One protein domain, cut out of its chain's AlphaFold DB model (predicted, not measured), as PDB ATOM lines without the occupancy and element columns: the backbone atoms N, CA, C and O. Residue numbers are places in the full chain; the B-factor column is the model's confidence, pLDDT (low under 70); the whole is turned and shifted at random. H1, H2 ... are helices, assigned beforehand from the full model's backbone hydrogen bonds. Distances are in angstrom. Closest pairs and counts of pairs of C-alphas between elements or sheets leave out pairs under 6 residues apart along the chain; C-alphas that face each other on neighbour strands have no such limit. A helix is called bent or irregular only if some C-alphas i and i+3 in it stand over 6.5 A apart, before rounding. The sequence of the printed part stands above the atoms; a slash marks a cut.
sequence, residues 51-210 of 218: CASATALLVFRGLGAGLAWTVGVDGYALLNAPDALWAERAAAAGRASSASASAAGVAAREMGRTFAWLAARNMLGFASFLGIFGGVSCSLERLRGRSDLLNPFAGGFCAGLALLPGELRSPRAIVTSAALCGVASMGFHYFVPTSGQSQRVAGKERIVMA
ATOM      1  N   CYS A  51      43.780  18.067  30.489       85.12
ATOM      2  CA  CYS A  51      43.234  19.390  30.195       85.12
ATOM      3  C   CYS A  51      43.824  20.496  31.062       85.12
ATOM      4  O   CYS A  51      44.082  21.590  30.562       85.12
ATOM      5  N   ALA A  52      44.063  20.216  32.344       87.94
ATOM      6  CA  ALA A  52      44.717  21.167  33.231       87.94
ATOM      7  C   ALA A  52      46.159  21.426  32.771       87.94
ATOM      8  O   ALA A  52      46.556  22.581  32.633       87.94
ATOM      9  N   SER A  53      46.905  20.363  32.448       89.25
ATOM     10  CA  SER A  53      48.279  20.464  31.947       89.25
ATOM     11  C   SER A  53      48.354  21.205  30.605       89.25
ATOM     12  O   SER A  53      49.122  22.158  30.458       89.25
ATOM     13  N   ALA A  54      47.495  20.849  29.642       87.06
ATOM     14  CA  ALA A  54      47.442  21.520  28.343       87.06
ATOM     15  C   ALA A  54      47.061  23.003  28.471       87.06
ATOM     16  O   ALA A  54      47.673  23.859  27.831       87.06
ATOM     17  N   THR A  55      46.092  23.325  29.333       91.25
ATOM     18  CA  THR A  55      45.684  24.716  29.579       91.25
ATOM     19  C   THR A  55      46.795  25.500  30.271       91.25
ATOM     20  O   THR A  55      47.081  26.624  29.867       91.25
ATOM     21  N   ALA A  56      47.485  24.913  31.252       91.56
ATOM     22  CA  ALA A  56      48.630  25.549  31.900       91.56
ATOM     23  C   ALA A  56      49.742  25.865  30.889       91.56
ATOM     24  O   ALA A  56      50.270  26.976  30.872       91.56
ATOM     25  N   LEU A  57      50.045  24.933  29.981       90.94
ATOM     26  CA  LEU A  57      51.014  25.155  28.907       90.94
ATOM     27  C   LEU A  57      50.597  26.313  27.982       90.94
ATOM     28  O   LEU A  57      51.438  27.115  27.575       90.94
ATOM     29  N   LEU A  58      49.305  26.430  27.663       91.62
ATOM     30  CA  LEU A  58      48.764  27.554  26.894       91.62
ATOM     31  C   LEU A  58      48.884  28.882  27.653       91.62
ATOM     32  O   LEU A  58      49.278  29.882  27.059       91.62
ATOM     33  N   VAL A  59      48.636  28.892  28.964       94.12
ATOM     34  CA  VAL A  59      48.832  30.072  29.822       94.12
ATOM     35  C   VAL A  59      50.296  30.518  29.809       94.12
ATOM     36  O   VAL A  59      50.567  31.698  29.584       94.12
ATOM     37  N   PHE A  60      51.249  29.592  29.962       94.62
ATOM     38  CA  PHE A  60      52.680  29.911  29.886       94.62
ATOM     39  C   PHE A  60      53.083  30.465  28.515       94.62
ATOM     40  O   PHE A  60      53.827  31.445  28.438       94.62
ATOM     41  N   ARG A  61      52.546  29.901  27.427       93.12
ATOM     42  CA  ARG A  61      52.726  30.464  26.078       93.12
ATOM     43  C   ARG A  61      52.132  31.867  25.959       93.12
ATOM     44  O   ARG A  61      52.721  32.707  25.289       93.12
ATOM     45  N   GLY A  62      51.020  32.135  26.638       94.06
ATOM     46  CA  GLY A  62      50.390  33.456  26.692       94.06
ATOM     47  C   GLY A  62      51.260  34.490  27.391       94.06
ATOM     48  O   GLY A  62      51.426  35.590  26.872       94.06
ATOM     49  N   LEU A  63      51.895  34.121  28.506       96.62
ATOM     50  CA  LEU A  63      52.881  34.979  29.167       96.62
ATOM     51  C   LEU A  63      54.038  35.322  28.216       96.62
ATOM     52  O   LEU A  63      54.376  36.494  28.058       96.62
ATOM     53  N   GLY A  64      54.587  34.318  27.525       95.44
ATOM     54  CA  GLY A  64      55.642  34.528  26.530       95.44
ATOM     55  C   GLY A  64      55.206  35.442  25.380       95.44
ATOM     56  O   GLY A  64      55.918  36.387  25.043       95.44
ATOM     57  N   ALA A  65      54.016  35.216  24.819       94.62
ATOM     58  CA  ALA A  65      53.461  36.034  23.741       94.62
ATOM     59  C   ALA A  65      53.222  37.488  24.177       94.62
ATOM     60  O   ALA A  65      53.571  38.412  23.444       94.62
ATOM     61  N   GLY A  66      52.690  37.709  25.381       95.19
ATOM     62  CA  GLY A  66      52.477  39.053  25.915       95.19
ATOM     63  C   GLY A  66      53.777  39.799  26.198       95.19
ATOM     64  O   GLY A  66      53.872  40.998  25.919       95.19
ATOM     65  N   LEU A  67      54.808  39.101  26.678       96.25
ATOM     66  CA  LEU A  67      56.137  39.688  26.828       96.25
ATOM     67  C   LEU A  67      56.737  40.052  25.463       96.25
ATOM     68  O   LEU A  67      57.202  41.177  25.287       96.25
ATOM     69  N   ALA A  68      56.670  39.141  24.487       95.94
ATOM     70  CA  ALA A  68      57.163  39.374  23.131       95.94
ATOM     71  C   ALA A  68      56.449  40.555  22.453       95.94
ATOM     72  O   ALA A  68      57.107  41.405  21.855       95.94
ATOM     73  N   TRP A  69      55.125  40.657  22.609       95.19
ATOM     74  CA  TRP A  69      54.342  41.804  22.143       95.19
ATOM     75  C   TRP A  69      54.826  43.109  22.773       95.19
ATOM     76  O   TRP A  69      55.040  44.095  22.073       95.19
ATOM     77  N   THR A  70      55.060  43.104  24.085       94.06
ATOM     78  CA  THR A  70      55.518  44.303  24.797       94.06
ATOM     79  C   THR A  70      56.912  44.722  24.343       94.06
ATOM     80  O   THR A  70      57.154  45.904  24.137       94.06
ATOM     81  N   VAL A  71      57.839  43.785  24.140       93.75
ATOM     82  CA  VAL A  71      59.180  44.114  23.635       93.75
ATOM     83  C   VAL A  71      59.109  44.639  22.199       93.75
ATOM     84  O   VAL A  71      59.705  45.671  21.898       93.75
ATOM     85  N   GLY A  72      58.372  43.953  21.320       93.19
ATOM     86  CA  GLY A  72      58.335  44.269  19.892       93.19
ATOM     87  C   GLY A  72      57.535  45.526  19.553       93.19
ATOM     88  O   GLY A  72      58.008  46.371  18.798       93.19
ATOM     89  N   VAL A  73      56.332  45.662  20.109       92.38
ATOM     90  CA  VAL A  73      55.394  46.741  19.762       92.38
ATOM     91  C   VAL A  73      55.532  47.908  20.733       92.38
ATOM     92  O   VAL A  73      55.815  49.035  20.319       92.38
ATOM     93  N   ASP A  74      55.385  47.649  22.033       91.69
ATOM     94  CA  ASP A  74      55.374  48.723  23.032       91.69
ATOM     95  C   ASP A  74      56.776  49.278  23.297       91.69
ATOM     96  O   ASP A  74      56.947  50.485  23.460       91.69
ATOM     97  N   GLY A  75      57.797  48.420  23.282       90.00
ATOM     98  CA  GLY A  75      59.196  48.812  23.398       90.00
ATOM     99  C   GLY A  75      59.593  49.752  22.267       90.00
ATOM    100  O   GLY A  75      60.163  50.812  22.524       90.00
ATOM    101  N   TYR A  76      59.198  49.432  21.032       91.12
ATOM    102  CA  TYR A  76      59.402  50.318  19.889       91.12
ATOM    103  C   TYR A  76      58.687  51.664  20.075       91.12
ATOM    104  O   TYR A  76      59.288  52.716  19.855       91.12
ATOM    105  N   ALA A  77      57.432  51.672  20.531       90.44
ATOM    106  CA  ALA A  77      56.701  52.915  20.777       90.44
ATOM    107  C   ALA A  77      57.340  53.777  21.885       90.44
ATOM    108  O   ALA A  77      57.388  55.001  21.765       90.44
ATOM    109  N   LEU A  78      57.858  53.150  22.946       88.00
ATOM    110  CA  LEU A  78      58.524  53.835  24.055       88.00
ATOM    111  C   LEU A  78      59.891  54.398  23.651       88.00
ATOM    112  O   LEU A  78      60.224  55.507  24.060       88.00
ATOM    113  N   LEU A  79      60.653  53.669  22.832       86.56
ATOM    114  CA  LEU A  79      61.946  54.125  22.312       86.56
ATOM    115  C   LEU A  79      61.805  55.285  21.320       86.56
ATOM    116  O   LEU A  79      62.676  56.142  21.262       86.56
ATOM    117  N   ASN A  80      60.701  55.339  20.571       90.19
ATOM    118  CA  ASN A  80      60.412  56.440  19.648       90.19
ATOM    119  C   ASN A  80      59.659  57.611  20.301       90.19
ATOM    120  O   ASN A  80      59.269  58.559  19.612       90.19
ATOM    121  N   ALA A  81      59.405  57.561  21.611       88.31
ATOM    122  CA  ALA A  81      58.736  58.654  22.297       88.31
ATOM    123  C   ALA A  81      59.680  59.868  22.417       88.31
ATOM    124  O   ALA A  81      60.832  59.702  22.811       88.31
ATOM    125  N   PRO A  82      59.212  61.094  22.113       90.38
ATOM    126  CA  PRO A  82      60.057  62.285  22.134       90.38
ATOM    127  C   PRO A  82      60.600  62.591  23.534       90.38
ATOM    128  O   PRO A  82      59.857  62.546  24.517       90.38
ATOM    129  N   ASP A  83      61.865  63.011  23.600       85.44
ATOM    130  CA  ASP A  83      62.585  63.317  24.848       85.44
ATOM    131  C   ASP A  83      61.858  64.324  25.743       85.44
ATOM    132  O   ASP A  83      61.905  64.224  26.968       85.44
ATOM    133  N   ALA A  84      61.115  65.264  25.148       86.62
ATOM    134  CA  ALA A  84      60.313  66.239  25.880       86.62
ATOM    135  C   ALA A  84      59.265  65.583  26.801       86.62
ATOM    136  O   ALA A  84      59.041  66.068  27.908       86.62
ATOM    137  N   LEU A  85      58.663  64.457  26.390       87.75
ATOM    138  CA  LEU A  85      57.708  63.717  27.228       87.75
ATOM    139  C   LEU A  85      58.401  63.055  28.419       87.75
ATOM    140  O   LEU A  85      57.846  63.007  29.518       87.75
ATOM    141  N   TRP A  86      59.606  62.528  28.208       82.62
ATOM    142  CA  TRP A  86      60.394  61.919  29.274       82.62
ATOM    143  C   TRP A  86      60.911  62.968  30.251       82.62
ATOM    144  O   TRP A  86      60.846  62.743  31.457       82.62
ATOM    145  N   ALA A  87      61.326  64.131  29.750       81.88
ATOM    146  CA  ALA A  87      61.716  65.274  30.565       81.88
ATOM    147  C   ALA A  87      60.548  65.790  31.422       81.88
ATOM    148  O   ALA A  87      60.724  66.016  32.617       81.88
ATOM    149  N   GLU A  88      59.342  65.909  30.855       85.62
ATOM    150  CA  GLU A  88      58.143  66.319  31.597       85.62
ATOM    151  C   GLU A  88      57.785  65.313  32.703       85.62
ATOM    152  O   GLU A  88      57.551  65.699  33.853       85.62
ATOM    153  N   ARG A  89      57.806  64.010  32.392       81.06
ATOM    154  CA  ARG A  89      57.546  62.947  33.377       81.06
ATOM    155  C   ARG A  89      58.617  62.884  34.460       81.06
ATOM    156  O   ARG A  89      58.271  62.762  35.632       81.06
ATOM    157  N   ALA A  90      59.890  63.008  34.094       78.56
ATOM    158  CA  ALA A  90      60.995  63.045  35.044       78.56
ATOM    159  C   ALA A  90      60.923  64.291  35.939       78.56
ATOM    160  O   ALA A  90      61.176  64.187  37.135       78.56
ATOM    161  N   ALA A  91      60.509  65.445  35.412       80.56
ATOM    162  CA  ALA A  91      60.292  66.655  36.203       80.56
ATOM    163  C   ALA A  91      59.089  66.526  37.154       80.56
ATOM    164  O   ALA A  91      59.137  67.021  38.281       80.56
ATOM    165  N   ALA A  92      58.015  65.848  36.736       80.94
ATOM    166  CA  ALA A  92      56.868  65.557  37.596       80.94
ATOM    167  C   ALA A  92      57.217  64.548  38.708       80.94
ATOM    168  O   ALA A  92      56.810  64.742  39.853       80.94
ATOM    169  N   ALA A  93      58.000  63.513  38.387       71.81
ATOM    170  CA  ALA A  93      58.452  62.489  39.330       71.81
ATOM    171  C   ALA A  93      59.556  62.997  40.276       71.81
ATOM    172  O   ALA A  93      59.549  62.678  41.463       71.81
ATOM    173  N   GLY A  94      60.464  63.843  39.778       64.38
ATOM    174  CA  GLY A  94      61.584  64.415  40.526       64.38
ATOM    175  C   GLY A  94      61.158  65.298  41.700       64.38
ATOM    176  O   GLY A  94      61.874  65.381  42.691       64.38
ATOM    177  N   ARG A  95      59.951  65.884  41.658       60.72
ATOM    178  CA  ARG A  95      59.367  66.600  42.809       60.72
ATOM    179  C   ARG A  95      59.025  65.683  43.989       60.72
ATOM    180  O   ARG A  95      58.826  66.183  45.089       60.72
ATOM    181  N   ALA A  96      58.944  64.368  43.769       58.81
ATOM    182  CA  ALA A  96      58.640  63.371  44.793       58.81
ATOM    183  C   ALA A  96      59.880  62.603  45.295       58.81
ATOM    184  O   ALA A  96      59.776  61.872  46.277       58.81
ATOM    185  N   SER A  97      61.043  62.745  44.648       58.25
ATOM    186  CA  SER A  97      62.266  62.010  44.994       58.25
ATOM    187  C   SER A  97      63.390  62.953  45.423       58.25
ATOM    188  O   SER A  97      63.910  63.721  44.617       58.25
ATOM    189  N   SER A  98      63.775  62.871  46.694       56.72
ATOM    190  CA  SER A  98      64.819  63.681  47.324       56.72
ATOM    191  C   SER A  98      66.203  63.536  46.662       56.72
ATOM    192  O   SER A  98      66.614  62.446  46.272       56.72
ATOM    193  N   ALA A  99      66.896  64.675  46.578       57.41
ATOM    194  CA  ALA A  99      68.283  64.965  46.190       57.41
ATOM    195  C   ALA A  99      69.258  63.780  45.952       57.41
ATOM    196  O   ALA A  99      69.786  63.203  46.897       57.41
ATOM    197  N   SER A 100      69.544  63.478  44.674       55.38
ATOM    198  CA  SER A 100      70.867  63.082  44.102       55.38
ATOM    199  C   SER A 100      70.763  62.235  42.821       55.38
ATOM    200  O   SER A 100      71.775  61.958  42.182       55.38
ATOM    201  N   ALA A 101      69.560  61.837  42.398       65.50
ATOM    202  CA  ALA A 101      69.387  61.081  41.159       65.50
ATOM    203  C   ALA A 101      69.597  61.974  39.924       65.50
ATOM    204  O   ALA A 101      68.983  63.035  39.800       65.50
ATOM    205  N   SER A 102      70.439  61.530  38.985       78.25
ATOM    206  CA  SER A 102      70.589  62.195  37.688       78.25
ATOM    207  C   SER A 102      69.260  62.176  36.924       78.25
ATOM    208  O   SER A 102      68.502  61.205  37.000       78.25
ATOM    209  N   ALA A 103      68.973  63.231  36.154       73.69
ATOM    210  CA  ALA A 103      67.748  63.318  35.352       73.69
ATOM    211  C   ALA A 103      67.570  62.096  34.425       73.69
ATOM    212  O   ALA A 103      66.461  61.588  34.268       73.69
ATOM    213  N   ALA A 104      68.681  61.568  33.899       75.56
ATOM    214  CA  ALA A 104      68.715  60.340  33.110       75.56
ATOM    215  C   ALA A 104      68.286  59.098  33.916       75.56
ATOM    216  O   ALA A 104      67.512  58.284  33.418       75.56
ATOM    217  N   GLY A 105      68.728  58.962  35.171       79.88
ATOM    218  CA  GLY A 105      68.335  57.849  36.041       79.88
ATOM    219  C   GLY A 105      66.851  57.878  36.422       79.88
ATOM    220  O   GLY A 105      66.198  56.834  36.442       79.88
ATOM    221  N   VAL A 106      66.291  59.069  36.665       81.31
ATOM    222  CA  VAL A 106      64.850  59.238  36.931       81.31
ATOM    223  C   VAL A 106      64.028  58.891  35.687       81.31
ATOM    224  O   VAL A 106      63.069  58.124  35.784       81.31
ATOM    225  N   ALA A 107      64.432  59.384  34.512       80.12
ATOM    226  CA  ALA A 107      63.772  59.068  33.248       80.12
ATOM    227  C   ALA A 107      63.809  57.559  32.943       80.12
ATOM    228  O   ALA A 107      62.772  56.974  32.627       80.12
ATOM    229  N   ALA A 108      64.964  56.909  33.118       83.31
ATOM    230  CA  ALA A 108      65.111  55.468  32.920       83.31
ATOM    231  C   ALA A 108      64.227  54.655  33.881       83.31
ATOM    232  O   ALA A 108      63.604  53.675  33.470       83.31
ATOM    233  N   ARG A 109      64.112  55.076  35.147       85.19
ATOM    234  CA  ARG A 109      63.242  54.414  36.130       85.19
ATOM    235  C   ARG A 109      61.763  54.539  35.770       85.19
ATOM    236  O   ARG A 109      61.036  53.553  35.876       85.19
ATOM    237  N   GLU A 110      61.314  55.712  35.330       85.38
ATOM    238  CA  GLU A 110      59.924  55.917  34.900       85.38
ATOM    239  C   GLU A 110      59.603  55.175  33.599       85.38
ATOM    240  O   GLU A 110      58.533  54.568  33.472       85.38
ATOM    241  N   MET A 111      60.548  55.140  32.658       86.81
ATOM    242  CA  MET A 111      60.437  54.323  31.452       86.81
ATOM    243  C   MET A 111      60.335  52.839  31.817       86.81
ATOM    244  O   MET A 111      59.412  52.167  31.363       86.81
ATOM    245  N   GLY A 112      61.210  52.347  32.698       89.25
ATOM    246  CA  GLY A 112      61.189  50.966  33.180       89.25
ATOM    247  C   GLY A 112      59.896  50.613  33.914       89.25
ATOM    248  O   GLY A 112      59.332  49.548  33.685       89.25
ATOM    249  N   ARG A 113      59.364  51.521  34.739       89.31
ATOM    250  CA  ARG A 113      58.079  51.333  35.432       89.31
ATOM    251  C   ARG A 113      56.907  51.275  34.456       89.31
ATOM    252  O   ARG A 113      56.037  50.416  34.598       89.31
ATOM    253  N   THR A 114      56.897  52.168  33.470       89.38
ATOM    254  CA  THR A 114      55.883  52.190  32.409       89.38
ATOM    255  C   THR A 114      55.954  50.897  31.606       89.38
ATOM    256  O   THR A 114      54.954  50.194  31.492       89.38
ATOM    257  N   PHE A 115      57.148  50.512  31.156       92.69
ATOM    258  CA  PHE A 115      57.385  49.268  30.431       92.69
ATOM    259  C   PHE A 115      56.948  48.037  31.234       92.69
ATOM    260  O   PHE A 115      56.216  47.202  30.715       92.69
ATOM    261  N   ALA A 116      57.322  47.945  32.512       93.94
ATOM    262  CA  ALA A 116      56.941  46.832  33.380       93.94
ATOM    263  C   ALA A 116      55.420  46.738  33.576       93.94
ATOM    264  O   ALA A 116      54.863  45.641  33.575       93.94
ATOM    265  N   TRP A 117      54.732  47.877  33.713       94.81
ATOM    266  CA  TRP A 117      53.273  47.902  33.819       94.81
ATOM    267  C   TRP A 117      52.591  47.466  32.515       94.81
ATOM    268  O   TRP A 117      51.663  46.654  32.563       94.81
ATOM    269  N   LEU A 118      53.066  47.943  31.355       93.75
ATOM    270  CA  LEU A 118      52.576  47.484  30.048       93.75
ATOM    271  C   LEU A 118      52.825  45.980  29.869       93.75
ATOM    272  O   LEU A 118      51.901  45.250  29.512       93.75
ATOM    273  N   ALA A 119      54.029  45.509  30.208       95.81
ATOM    274  CA  ALA A 119      54.392  44.098  30.153       95.81
ATOM    275  C   ALA A 119      53.443  43.252  30.998       95.81
ATOM    276  O   ALA A 119      52.884  42.276  30.504       95.81
ATOM    277  N   ALA A 120      53.206  43.645  32.251       95.94
ATOM    278  CA  ALA A 120      52.295  42.939  33.142       95.94
ATOM    279  C   ALA A 120      50.864  42.887  32.580       95.94
ATOM    280  O   ALA A 120      50.248  41.821  32.579       95.94
ATOM    281  N   ARG A 121      50.349  44.009  32.058       95.12
ATOM    282  CA  ARG A 121      49.005  44.086  31.464       95.12
ATOM    283  C   ARG A 121      48.878  43.186  30.231       95.12
ATOM    284  O   ARG A 121      47.894  42.455  30.126       95.12
ATOM    285  N   ASN A 122      49.862  43.202  29.336       95.38
ATOM    286  CA  ASN A 122      49.852  42.376  28.128       95.38
ATOM    287  C   ASN A 122      50.017  40.892  28.456       95.38
ATOM    288  O   ASN A 122      49.217  40.080  27.999       95.38
ATOM    289  N   MET A 123      51.004  40.533  29.284       96.94
ATOM    290  CA  MET A 123      51.200  39.156  29.747       96.94
ATOM    291  C   MET A 123      49.922  38.599  30.369       96.94
ATOM    292  O   MET A 123      49.503  37.505  30.003       96.94
ATOM    293  N   LEU A 124      49.267  39.367  31.248       96.12
ATOM    294  CA  LEU A 124      48.001  38.966  31.851       96.12
ATOM    295  C   LEU A 124      46.900  38.799  30.795       96.12
ATOM    296  O   LEU A 124      46.222  37.779  30.799       96.12
ATOM    297  N   GLY A 125      46.754  39.748  29.868       94.94
ATOM    298  CA  GLY A 125      45.762  39.671  28.793       94.94
ATOM    299  C   GLY A 125      45.916  38.415  27.928       94.94
ATOM    300  O   GLY A 125      44.953  37.669  27.750       94.94
ATOM    301  N   PHE A 126      47.130  38.133  27.449       95.38
ATOM    302  CA  PHE A 126      47.412  36.947  26.632       95.38
ATOM    303  C   PHE A 126      47.294  35.641  27.429       95.38
ATOM    304  O   PHE A 126      46.732  34.666  26.926       95.38
ATOM    305  N   ALA A 127      47.782  35.611  28.671       96.75
ATOM    306  CA  ALA A 127      47.654  34.456  29.556       96.75
ATOM    307  C   ALA A 127      46.186  34.131  29.861       96.75
ATOM    308  O   ALA A 127      45.776  32.977  29.749       96.75
ATOM    309  N   SER A 128      45.374  35.141  30.188       96.50
ATOM    310  CA  SER A 128      43.936  34.975  30.405       96.50
ATOM    311  C   SER A 128      43.221  34.526  29.134       96.50
ATOM    312  O   SER A 128      42.401  33.611  29.201       96.50
ATOM    313  N   PHE A 129      43.554  35.107  27.976       95.88
ATOM    314  CA  PHE A 129      42.948  34.722  26.700       95.88
ATOM    315  C   PHE A 129      43.193  33.240  26.402       95.88
ATOM    316  O   PHE A 129      42.248  32.488  26.164       95.88
ATOM    317  N   LEU A 130      44.453  32.801  26.478       94.75
ATOM    318  CA  LEU A 130      44.823  31.414  26.200       94.75
ATOM    319  C   LEU A 130      44.341  30.431  27.273       94.75
ATOM    320  O   LEU A 130      44.006  29.294  26.940       94.75
ATOM    321  N   GLY A 131      44.245  30.865  28.530       95.31
ATOM    322  CA  GLY A 131      43.646  30.075  29.604       95.31
ATOM    323  C   GLY A 131      42.162  29.793  29.361       95.31
ATOM    324  O   GLY A 131      41.740  28.638  29.422       95.31
ATOM    325  N   ILE A 132      41.376  30.821  29.019       96.50
ATOM    326  CA  ILE A 132      39.947  30.662  28.697       96.50
ATOM    327  C   ILE A 132      39.781  29.823  27.428       96.50
ATOM    328  O   ILE A 132      38.980  28.888  27.416       96.50
ATOM    329  N   PHE A 133      40.566  30.110  26.386       95.19
ATOM    330  CA  PHE A 133      40.564  29.344  25.142       95.19
ATOM    331  C   PHE A 133      40.814  27.848  25.389       95.19
ATOM    332  O   PHE A 133      40.018  27.021  24.941       95.19
ATOM    333  N   GLY A 134      41.877  27.497  26.120       92.94
ATOM    334  CA  GLY A 134      42.223  26.107  26.425       92.94
ATOM    335  C   GLY A 134      41.168  25.411  27.284       92.94
ATOM    336  O   GLY A 134      40.733  24.306  26.952       92.94
ATOM    337  N   GLY A 135      40.694  26.094  28.331       93.69
ATOM    338  CA  GLY A 135      39.673  25.572  29.235       93.69
ATOM    339  C   GLY A 135      38.358  25.273  28.518       93.69
ATOM    340  O   GLY A 135      37.881  24.141  28.560       93.69
ATOM    341  N   VAL A 136      37.807  26.254  27.797       95.75
ATOM    342  CA  VAL A 136      36.535  26.101  27.068       95.75
ATOM    343  C   VAL A 136      36.649  25.048  25.966       95.75
ATOM    344  O   VAL A 136      35.753  24.211  25.837       95.75
ATOM    345  N   SER A 137      37.747  25.044  25.204       93.56
ATOM    346  CA  SER A 137      37.942  24.074  24.119       93.56
ATOM    347  C   SER A 137      37.989  22.640  24.649       93.56
ATOM    348  O   SER A 137      37.268  21.787  24.131       93.56
ATOM    349  N   CYS A 138      38.754  22.380  25.720       92.38
ATOM    350  CA  CYS A 138      38.751  21.057  26.351       92.38
ATOM    351  C   CYS A 138      37.371  20.714  26.932       92.38
ATOM    352  O   CYS A 138      36.894  19.592  26.752       92.38
ATOM    353  N   SER A 139      36.716  21.640  27.644       92.50
ATOM    354  CA  SER A 139      35.403  21.362  28.232       92.50
ATOM    355  C   SER A 139      34.392  20.953  27.162       92.50
ATOM    356  O   SER A 139      33.669  19.980  27.356       92.50
ATOM    357  N   LEU A 140      34.377  21.626  26.009       92.00
ATOM    358  CA  LEU A 140      33.502  21.262  24.894       92.00
ATOM    359  C   LEU A 140      33.859  19.915  24.271       92.00
ATOM    360  O   LEU A 140      32.956  19.139  23.957       92.00
ATOM    361  N   GLU A 141      35.147  19.603  24.143       90.94
ATOM    362  CA  GLU A 141      35.595  18.292  23.676       90.94
ATOM    363  C   GLU A 141      35.118  17.174  24.613       90.94
ATOM    364  O   GLU A 141      34.592  16.159  24.156       90.94
ATOM    365  N   ARG A 142      35.211  17.393  25.930       88.94
ATOM    366  CA  ARG A 142      34.739  16.457  26.959       88.94
ATOM    367  C   ARG A 142      33.227  16.294  26.960       88.94
ATOM    368  O   ARG A 142      32.745  15.172  27.071       88.94
ATOM    369  N   LEU A 143      32.492  17.396  26.838       90.75
ATOM    370  CA  LEU A 143      31.031  17.391  26.855       90.75
ATOM    371  C   LEU A 143      30.441  16.744  25.597       90.75
ATOM    372  O   LEU A 143      29.425  16.062  25.683       90.75
ATOM    373  N   ARG A 144      31.060  16.957  24.430       90.81
ATOM    374  CA  ARG A 144      30.551  16.453  23.143       90.81
ATOM    375  C   ARG A 144      31.159  15.115  22.728       90.81
ATOM    376  O   ARG A 144      30.631  14.478  21.821       90.81
ATOM    377  N   GLY A 145      32.277  14.714  23.333       89.69
ATOM    378  CA  GLY A 145      33.044  13.534  22.929       89.69
ATOM    379  C   GLY A 145      33.611  13.625  21.507       89.69
ATOM    380  O   GLY A 145      33.880  12.594  20.896       89.69
ATOM    381  N   ARG A 146      33.745  14.839  20.951       88.75
ATOM    382  CA  ARG A 146      34.211  15.096  19.578       88.75
ATOM    383  C   ARG A 146      35.232  16.228  19.544       88.75
ATOM    384  O   ARG A 146      35.022  17.266  20.176       88.75
ATOM    385  N   SER A 147      36.293  16.042  18.762       87.62
ATOM    386  CA  SER A 147      37.343  17.029  18.495       87.62
ATOM    387  C   SER A 147      37.078  17.741  17.158       87.62
ATOM    388  O   SER A 147      37.728  17.458  16.152       87.62
ATOM    389  N   ASP A 148      36.082  18.631  17.136       91.69
ATOM    390  CA  ASP A 148      35.681  19.387  15.940       91.69
ATOM    391  C   ASP A 148      36.217  20.831  15.985       91.69
ATOM    392  O   ASP A 148      36.459  21.373  17.065       91.69
ATOM    393  N   LEU A 149      36.269  21.518  14.833       93.31
ATOM    394  CA  LEU A 149      36.644  22.946  14.729       93.31
ATOM    395  C   LEU A 149      35.738  23.896  15.532       93.31
ATOM    396  O   LEU A 149      36.116  25.030  15.820       93.31
ATOM    397  N   LEU A 150      34.547  23.437  15.920       94.81
ATOM    398  CA  LEU A 150      33.648  24.207  16.773       94.81
ATOM    399  C   LEU A 150      34.248  24.442  18.169       94.81
ATOM    400  O   LEU A 150      33.983  25.478  18.774       94.81
ATOM    401  N   ASN A 151      35.069  23.513  18.668       93.81
ATOM    402  CA  ASN A 151      35.684  23.619  19.989       93.81
ATOM    403  C   ASN A 151      36.667  24.807  20.058       93.81
ATOM    404  O   ASN A 151      36.441  25.688  20.893       93.81
ATOM    405  N   PRO A 152      37.690  24.921  19.178       94.50
ATOM    406  CA  PRO A 152      38.584  26.076  19.182       94.50
ATOM    407  C   PRO A 152      37.870  27.379  18.805       94.50
ATOM    408  O   PRO A 152      38.217  28.425  19.355       94.50
ATOM    409  N   PHE A 153      36.851  27.336  17.934       96.81
ATOM    410  CA  PHE A 153      36.030  28.514  17.641       96.81
ATOM    411  C   PHE A 153      35.357  29.056  18.903       96.81
ATOM    412  O   PHE A 153      35.518  30.227  19.242       96.81
ATOM    413  N   ALA A 154      34.629  28.198  19.620       97.12
ATOM    414  CA  ALA A 154      33.922  28.583  20.832       97.12
ATOM    415  C   ALA A 154      34.893  29.019  21.938       97.12
ATOM    416  O   ALA A 154      34.620  29.996  22.632       97.12
ATOM    417  N   GLY A 155      36.051  28.363  22.059       96.12
ATOM    418  CA  GLY A 155      37.112  28.790  22.969       96.12
ATOM    419  C   GLY A 155      37.602  30.209  22.681       96.12
ATOM    420  O   GLY A 155      37.634  31.041  23.590       96.12
ATOM    421  N   GLY A 156      37.935  30.509  21.422       96.62
ATOM    422  CA  GLY A 156      38.407  31.837  21.015       96.62
ATOM    423  C   GLY A 156      37.320  32.906  21.137       96.62
ATOM    424  O   GLY A 156      37.587  34.016  21.601       96.62
ATOM    425  N   PHE A 157      36.079  32.554  20.799       97.69
ATOM    426  CA  PHE A 157      34.918  33.428  20.937       97.69
ATOM    427  C   PHE A 157      34.644  33.789  22.403       97.69
ATOM    428  O   PHE A 157      34.535  34.969  22.735       97.69
ATOM    429  N   CYS A 158      34.603  32.800  23.300       97.69
ATOM    430  CA  CYS A 158      34.405  33.024  24.735       97.69
ATOM    431  C   CYS A 158      35.544  33.846  25.353       97.69
ATOM    432  O   CYS A 158      35.282  34.755  26.138       97.69
ATOM    433  N   ALA A 159      36.797  33.572  24.975       97.00
ATOM    434  CA  ALA A 159      37.942  34.359  25.428       97.00
ATOM    435  C   ALA A 159      37.846  35.825  24.967       97.00
ATOM    436  O   ALA A 159      38.071  36.740  25.764       97.00
ATOM    437  N   GLY A 160      37.438  36.056  23.714       95.81
ATOM    438  CA  GLY A 160      37.165  37.393  23.188       95.81
ATOM    439  C   GLY A 160      36.060  38.108  23.969       95.81
ATOM    440  O   GLY A 160      36.264  39.227  24.437       95.81
ATOM    441  N   LEU A 161      34.916  37.453  24.187       96.88
ATOM    442  CA  LEU A 161      33.809  38.028  24.959       96.88
ATOM    443  C   LEU A 161      34.191  38.367  26.406       96.88
ATOM    444  O   LEU A 161      33.686  39.350  26.942       96.88
ATOM    445  N   ALA A 162      35.069  37.584  27.033       95.81
ATOM    446  CA  ALA A 162      35.490  37.814  28.412       95.81
ATOM    447  C   ALA A 162      36.440  39.017  28.561       95.81
ATOM    448  O   ALA A 162      36.383  39.718  29.570       95.81
ATOM    449  N   LEU A 163      37.309  39.263  27.576       94.00
ATOM    450  CA  LEU A 163      38.399  40.243  27.700       94.00
ATOM    451  C   LEU A 163      38.127  41.576  26.991       94.00
ATOM    452  O   LEU A 163      38.571  42.625  27.457       94.00
ATOM    453  N   LEU A 164      37.374  41.567  25.890       92.88
ATOM    454  CA  LEU A 164      37.110  42.762  25.081       92.88
ATOM    455  C   LEU A 164      36.216  43.847  25.723       92.88
ATOM    456  O   LEU A 164      36.412  45.015  25.375       92.88
ATOM    457  N   PRO A 165      35.275  43.560  26.652       91.12
ATOM    458  CA  PRO A 165      34.411  44.594  27.238       91.12
ATOM    459  C   PRO A 165      35.156  45.701  28.000       91.12
ATOM    460  O   PRO A 165      34.614  46.788  28.199       91.12
ATOM    461  N   GLY A 166      36.396  45.446  28.436       88.50
ATOM    462  CA  GLY A 166      37.231  46.457  29.090       88.50
ATOM    463  C   GLY A 166      37.736  47.547  28.138       88.50
ATOM    464  O   GLY A 166      37.964  48.677  28.571       88.50
ATOM    465  N   GLU A 167      37.866  47.223  26.849       87.88
ATOM    466  CA  GLU A 167      38.522  48.063  25.839       87.88
ATOM    467  C   GLU A 167      37.524  48.609  24.803       87.88
ATOM    468  O   GLU A 167      37.630  49.756  24.365       87.88
ATOM    469  N   LEU A 168      36.504  47.825  24.444       91.69
ATOM    470  CA  LEU A 168      35.481  48.203  23.471       91.69
ATOM    471  C   LEU A 168      34.176  48.580  24.177       91.69
ATOM    472  O   LEU A 168      33.641  47.820  24.973       91.69
ATOM    473  N   ARG A 169      33.617  49.751  23.847       93.25
ATOM    474  CA  ARG A 169      32.315  50.196  24.390       93.25
ATOM    475  C   ARG A 169      31.112  49.745  23.567       93.25
ATOM    476  O   ARG A 169      29.997  49.740  24.073       93.25
ATOM    477  N   SER A 170      31.317  49.421  22.291       95.62
ATOM    478  CA  SER A 170      30.229  49.027  21.396       95.62
ATOM    479  C   SER A 170      29.997  47.518  21.490       95.62
ATOM    480  O   SER A 170      30.921  46.764  21.177       95.62
ATOM    481  N   PRO A 171      28.784  47.050  21.841       94.06
ATOM    482  CA  PRO A 171      28.491  45.618  21.915       94.06
ATOM    483  C   PRO A 171      28.679  44.934  20.560       94.06
ATOM    484  O   PRO A 171      29.144  43.801  20.499       94.06
ATOM    485  N   ARG A 172      28.404  45.650  19.459       95.31
ATOM    486  CA  ARG A 172      28.669  45.149  18.106       95.31
ATOM    487  C   ARG A 172      30.159  44.906  17.892       95.31
ATOM    488  O   ARG A 172      30.511  43.828  17.444       95.31
ATOM    489  N   ALA A 173      31.010  45.863  18.274       95.62
ATOM    490  CA  ALA A 173      32.460  45.715  18.154       95.62
ATOM    491  C   ALA A 173      32.983  44.542  19.000       95.62
ATOM    492  O   ALA A 173      33.809  43.770  18.527       95.62
ATOM    493  N   ILE A 174      32.458  44.365  20.220       96.06
ATOM    494  CA  ILE A 174      32.810  43.236  21.095       96.06
ATOM    495  C   ILE A 174      32.479  41.906  20.414       96.06
ATOM    496  O   ILE A 174      33.346  41.042  20.315       96.06
ATOM    497  N   VAL A 175      31.250  41.746  19.911       97.44
ATOM    498  CA  VAL A 175      30.811  40.498  19.268       97.44
ATOM    499  C   VAL A 175      31.593  40.231  17.984       97.44
ATOM    500  O   VAL A 175      32.028  39.102  17.769       97.44
ATOM    501  N   THR A 176      31.826  41.248  17.149       97.50
ATOM    502  CA  THR A 176      32.604  41.078  15.912       97.50
ATOM    503  C   THR A 176      34.047  40.696  16.205       97.50
ATOM    504  O   THR A 176      34.577  39.782  15.583       97.50
ATOM    505  N   SER A 177      34.684  41.348  17.179       96.12
ATOM    506  CA  SER A 177      36.056  41.028  17.566       96.12
ATOM    507  C   SER A 177      36.149  39.648  18.220       96.12
ATOM    508  O   SER A 177      37.063  38.897  17.897       96.12
ATOM    509  N   ALA A 178      35.177  39.255  19.049       96.81
ATOM    510  CA  ALA A 178      35.106  37.902  19.597       96.81
ATOM    511  C   ALA A 178      34.930  36.844  18.496       96.81
ATOM    512  O   ALA A 178      35.588  35.805  18.528       96.81
ATOM    513  N   ALA A 179      34.097  37.113  17.487       97.81
ATOM    514  CA  ALA A 179      33.950  36.235  16.327       97.81
ATOM    515  C   ALA A 179      35.273  36.091  15.561       97.81
ATOM    516  O   ALA A 179      35.665  34.972  15.239       97.81
ATOM    517  N   LEU A 180      36.000  37.193  15.342       96.94
ATOM    518  CA  LEU A 180      37.331  37.157  14.727       96.94
ATOM    519  C   LEU A 180      38.330  36.345  15.561       96.94
ATOM    520  O   LEU A 180      39.089  35.564  14.989       96.94
ATOM    521  N   CYS A 181      38.300  36.459  16.894       95.81
ATOM    522  CA  CYS A 181      39.103  35.612  17.779       95.81
ATOM    523  C   CYS A 181      38.771  34.125  17.591       95.81
ATOM    524  O   CYS A 181      39.682  33.315  17.444       95.81
ATOM    525  N   GLY A 182      37.485  33.764  17.535       96.44
ATOM    526  CA  GLY A 182      37.051  32.388  17.279       96.44
ATOM    527  C   GLY A 182      37.522  31.854  15.922       96.44
ATOM    528  O   GLY A 182      38.067  30.753  15.844       96.44
ATOM    529  N   VAL A 183      37.378  32.643  14.855       96.69
ATOM    530  CA  VAL A 183      37.841  32.265  13.506       96.69
ATOM    531  C   VAL A 183      39.362  32.096  13.469       96.69
ATOM    532  O   VAL A 183      39.858  31.100  12.944       96.69
ATOM    533  N   ALA A 184      40.117  33.020  14.067       94.69
ATOM    534  CA  ALA A 184      41.572  32.909  14.153       94.69
ATOM    535  C   ALA A 184      41.997  31.639  14.912       94.69
ATOM    536  O   ALA A 184      42.892  30.921  14.467       94.69
ATOM    537  N   SER A 185      41.310  31.308  16.012       93.00
ATOM    538  CA  SER A 185      41.525  30.071  16.770       93.00
ATOM    539  C   SER A 185      41.268  28.801  15.953       93.00
ATOM    540  O   SER A 185      42.017  27.835  16.105       93.00
ATOM    541  N   MET A 186      40.274  28.790  15.055       93.50
ATOM    542  CA  MET A 186      40.107  27.684  14.099       93.50
ATOM    543  C   MET A 186      41.320  27.564  13.174       93.50
ATOM    544  O   MET A 186      41.807  26.460  12.952       93.50
ATOM    545  N   GLY A 187      41.833  28.693  12.674       90.00
ATOM    546  CA  GLY A 187      43.042  28.725  11.849       90.00
ATOM    547  C   GLY A 187      44.242  28.109  12.568       90.00
ATOM    548  O   GLY A 187      44.897  27.222  12.027       90.00
ATOM    549  N   PHE A 188      44.489  28.491  13.823       83.88
ATOM    550  CA  PHE A 188      45.594  27.931  14.610       83.88
ATOM    551  C   PHE A 188      45.496  26.416  14.816       83.88
ATOM    552  O   PHE A 188      46.528  25.747  14.849       83.88
ATOM    553  N   HIS A 189      44.282  25.864  14.897       79.06
ATOM    554  CA  HIS A 189      44.080  24.417  14.998       79.06
ATOM    555  C   HIS A 189      44.556  23.659  13.743       79.06
ATOM    556  O   HIS A 189      44.903  22.485  13.834       79.06
ATOM    557  N   TYR A 190      44.606  24.311  12.577       80.06
ATOM    558  CA  TYR A 190      45.177  23.725  11.360       80.06
ATOM    559  C   TYR A 190      46.703  23.833  11.302       80.06
ATOM    560  O   TYR A 190      47.359  22.928  10.794       80.06
ATOM    561  N   PHE A 191      47.274  24.927  11.812       76.50
ATOM    562  CA  PHE A 191      48.715  25.190  11.709       76.50
ATOM    563  C   PHE A 191      49.553  24.532  12.803       76.50
ATOM    564  O   PHE A 191      50.759  24.372  12.624       76.50
ATOM    565  N   VAL A 192      48.945  24.163  13.931       69.56
ATOM    566  CA  VAL A 192      49.633  23.475  15.025       69.56
ATOM    567  C   VAL A 192      49.114  22.042  15.086       69.56
ATOM    568  O   VAL A 192      48.083  21.805  15.719       69.56
ATOM    569  N   PRO A 193      49.803  21.069  14.457       55.47
ATOM    570  CA  PRO A 193      49.496  19.665  14.657       55.47
ATOM    571  C   PRO A 193      49.545  19.378  16.156       55.47
ATOM    572  O   PRO A 193      50.582  19.542  16.804       55.47
ATOM    573  N   THR A 194      48.415  18.991  16.737       57.44
ATOM    574  CA  THR A 194      48.396  18.551  18.126       57.44
ATOM    575  C   THR A 194      49.196  17.254  18.187       57.44
ATOM    576  O   THR A 194      48.844  16.241  17.584       57.44
ATOM    577  N   SER A 195      50.314  17.275  18.908       50.62
ATOM    578  CA  SER A 195      51.251  16.148  19.024       50.62
ATOM    579  C   SER A 195      50.602  14.843  19.524       50.62
ATOM    580  O   SER A 195      51.174  13.767  19.365       50.62
ATOM    581  N   GLY A 196      49.379  14.908  20.064       51.38
ATOM    582  CA  GLY A 196      48.576  13.749  20.458       51.38
ATOM    583  C   GLY A 196      47.961  12.950  19.301       51.38
ATOM    584  O   GLY A 196      47.733  11.749  19.459       51.38
ATOM    585  N   GLN A 197      47.727  13.549  18.125       49.56
ATOM    586  CA  GLN A 197      47.215  12.799  16.969       49.56
ATOM    587  C   GLN A 197      48.262  11.809  16.440       49.56
ATOM    588  O   GLN A 197      47.923  10.677  16.094       49.56
ATOM    589  N   SER A 198      49.543  12.187  16.499       46.50
ATOM    590  CA  SER A 198      50.652  11.326  16.080       46.50
ATOM    591  C   SER A 198      50.774  10.064  16.945       46.50
ATOM    592  O   SER A 198      51.099   9.000  16.426       46.50
ATOM    593  N   GLN A 199      50.463  10.137  18.247       49.81
ATOM    594  CA  GLN A 199      50.508   8.960  19.125       49.81
ATOM    595  C   GLN A 199      49.304   8.027  18.965       49.81
ATOM    596  O   GLN A 199      49.468   6.817  19.098       49.81
ATOM    597  N   ARG A 200      48.102   8.541  18.662       51.12
ATOM    598  CA  ARG A 200      46.932   7.673  18.423       51.12
ATOM    599  C   ARG A 200      47.037   6.908  17.108       51.12
ATOM    600  O   ARG A 200      46.625   5.753  17.070       51.12
ATOM    601  N   VAL A 201      47.614   7.513  16.071       52.78
ATOM    602  CA  VAL A 201      47.903   6.811  14.811       52.78
ATOM    603  C   VAL A 201      48.999   5.764  15.033       52.78
ATOM    604  O   VAL A 201      48.763   4.592  14.762       52.78
ATOM    605  N   ALA A 202      50.114   6.131  15.673       53.00
ATOM    606  CA  ALA A 202      51.206   5.194  15.960       53.00
ATOM    607  C   ALA A 202      50.836   4.075  16.959       53.00
ATOM    608  O   ALA A 202      51.438   3.001  16.963       53.00
ATOM    609  N   GLY A 203      49.874   4.318  17.852       52.38
ATOM    610  CA  GLY A 203      49.324   3.301  18.750       52.38
ATOM    611  C   GLY A 203      48.380   2.343  18.027       52.38
ATOM    612  O   GLY A 203      48.455   1.137  18.240       52.38
ATOM    613  N   LYS A 204      47.535   2.865  17.128       53.38
ATOM    614  CA  LYS A 204      46.627   2.048  16.315       53.38
ATOM    615  C   LYS A 204      47.393   1.188  15.306       53.38
ATOM    616  O   LYS A 204      47.056   0.024  15.151       53.38
ATOM    617  N   GLU A 205      48.459   1.710  14.702       57.25
ATOM    618  CA  GLU A 205      49.351   0.921  13.838       57.25
ATOM    619  C   GLU A 205      50.086  -0.181  14.601       57.25
ATOM    620  O   GLU A 205      50.218  -1.284  14.083       57.25
ATOM    621  N   ARG A 206      50.514   0.064  15.846       60.41
ATOM    622  CA  ARG A 206      51.166  -0.978  16.656       60.41
ATOM    623  C   ARG A 206      50.242  -2.136  17.018       60.41
ATOM    624  O   ARG A 206      50.698  -3.269  17.035       60.41
ATOM    625  N   ILE A 207      48.969  -1.857  17.288       62.41
ATOM    626  CA  ILE A 207      47.979  -2.905  17.574       62.41
ATOM    627  C   ILE A 207      47.679  -3.706  16.300       62.41
ATOM    628  O   ILE A 207      47.672  -4.927  16.343       62.41
ATOM    629  N   VAL A 208      47.528  -3.031  15.155       65.44
ATOM    630  CA  VAL A 208      47.293  -3.701  13.862       65.44
ATOM    631  C   VAL A 208      48.496  -4.544  13.420       65.44
ATOM    632  O   VAL A 208      48.307  -5.605  12.839       65.44
ATOM    633  N   MET A 209      49.727  -4.101  13.689       61.19
ATOM    634  CA  MET A 209      50.925  -4.897  13.399       61.19
ATOM    635  C   MET A 209      51.018  -6.137  14.297       61.19
ATOM    636  O   MET A 209      51.340  -7.202  13.792       61.19
ATOM    637  N   ALA A 210      50.688  -6.016  15.587       62.16
ATOM    638  CA  ALA A 210      50.705  -7.150  16.511       62.16
ATOM    639  C   ALA A 210      49.662  -8.221  16.146       62.16
ATOM    640  O   ALA A 210      49.981  -9.401  16.151       62.16
TER     641      ALA A 210
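This is residues 51 to 210 of the 218 residues of the protein "Mitochondrial import inner membrane translocase subunit TIM22" of Pythium brassicum (UniProt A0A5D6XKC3). One long helix, H3, makes the axis of an elongated, all-helix domain: H1 packs alongside it, running back the opposite way, and short H2 crosses it near its first residues. The hairpin of H4 and H5 packs on the later part of H3 through H4, and residues 191 to 210, of which 195 to 210 belong to H6, stick out from the body as a free arm. The printed part has 160 residues, with six named helices, H1 to H6 in order along the chain, and no named strand. It is only just loose, close to extended, with a radius of gyration of the C-alphas of 22.2 A and spans of 79 by 42 by 24 A.

H3, the longest helix, covers residues 103 to 144 and measures 61.1 A from C-alpha 103 at (67.748, 63.318, 35.352) to C-alpha 144 at (30.551, 16.453, 23.143). H1, residues 51 to 79, begins with C-alpha 51 at (43.234, 19.390, 30.195) and is 40.2 A long. It has a kink of 26 degrees near residue 73, yet is neither bent nor irregular, but only just: C-alphas 71 and 74 are 6.0 A apart. H2 is residues 83 to 94, 15.7 A. H4, residues 150 to 166, is 25.7 A long and only just irregular, with C-alphas 162 and 165 7.0 A apart. H5, residues 171 to 191, is 30.5 A long, and H6, residues 195 to 210, is 23.4 A long, ending with C-alpha 210 at (50.705, -7.150, 16.511).

H3 is the hub, touching three other helices. H1 touches it at a shallow tilt of 31 degrees, opposite ways; their closest C-alphas, of Gly 66 and Met 123, are 4.0 A apart. H2 touches H3 about perpendicular, at 83 degrees, with residues 103 to 111 of H3 alone; the closest C-alphas are those of Ala 90 and Ala 107, 5.2 A. H3 and H4 form a helical hairpin with a tilt of 38 degrees, only just steep, and touch through residues 125 to 141 of H3 alone; the closest C-alphas, of Phe 133 and Gly 155, are 4.1 A apart. H4 and H5 form a second helical hairpin, at a steep tilt of 39 degrees, with the C-alphas of Gly 156 and Gly 182 closest at 4.0 A. H3 and H5 are only just apart, at 8.5 A. H6 touches no helix. Every O i to N i+4 pair is within hydrogen-bond range in H2 and H3; the counts are 23 of 25 in H1, 11 of 13 in H4, 16 of 17 in H5 and 11 of 12 in H6.

The two C-alphas farthest apart are those of Ala 99 and Ala 210, 79.9 A. Without residues 191 to 210, which stand free, the body spans 66 by 34 by 24 A. The printed part has no cut and no long link; H2 to H3 is a short link, and the others are tight. The mean pLDDT of the printed part is 85.4, with residues 94 to 101 and 192 to 210 under 70.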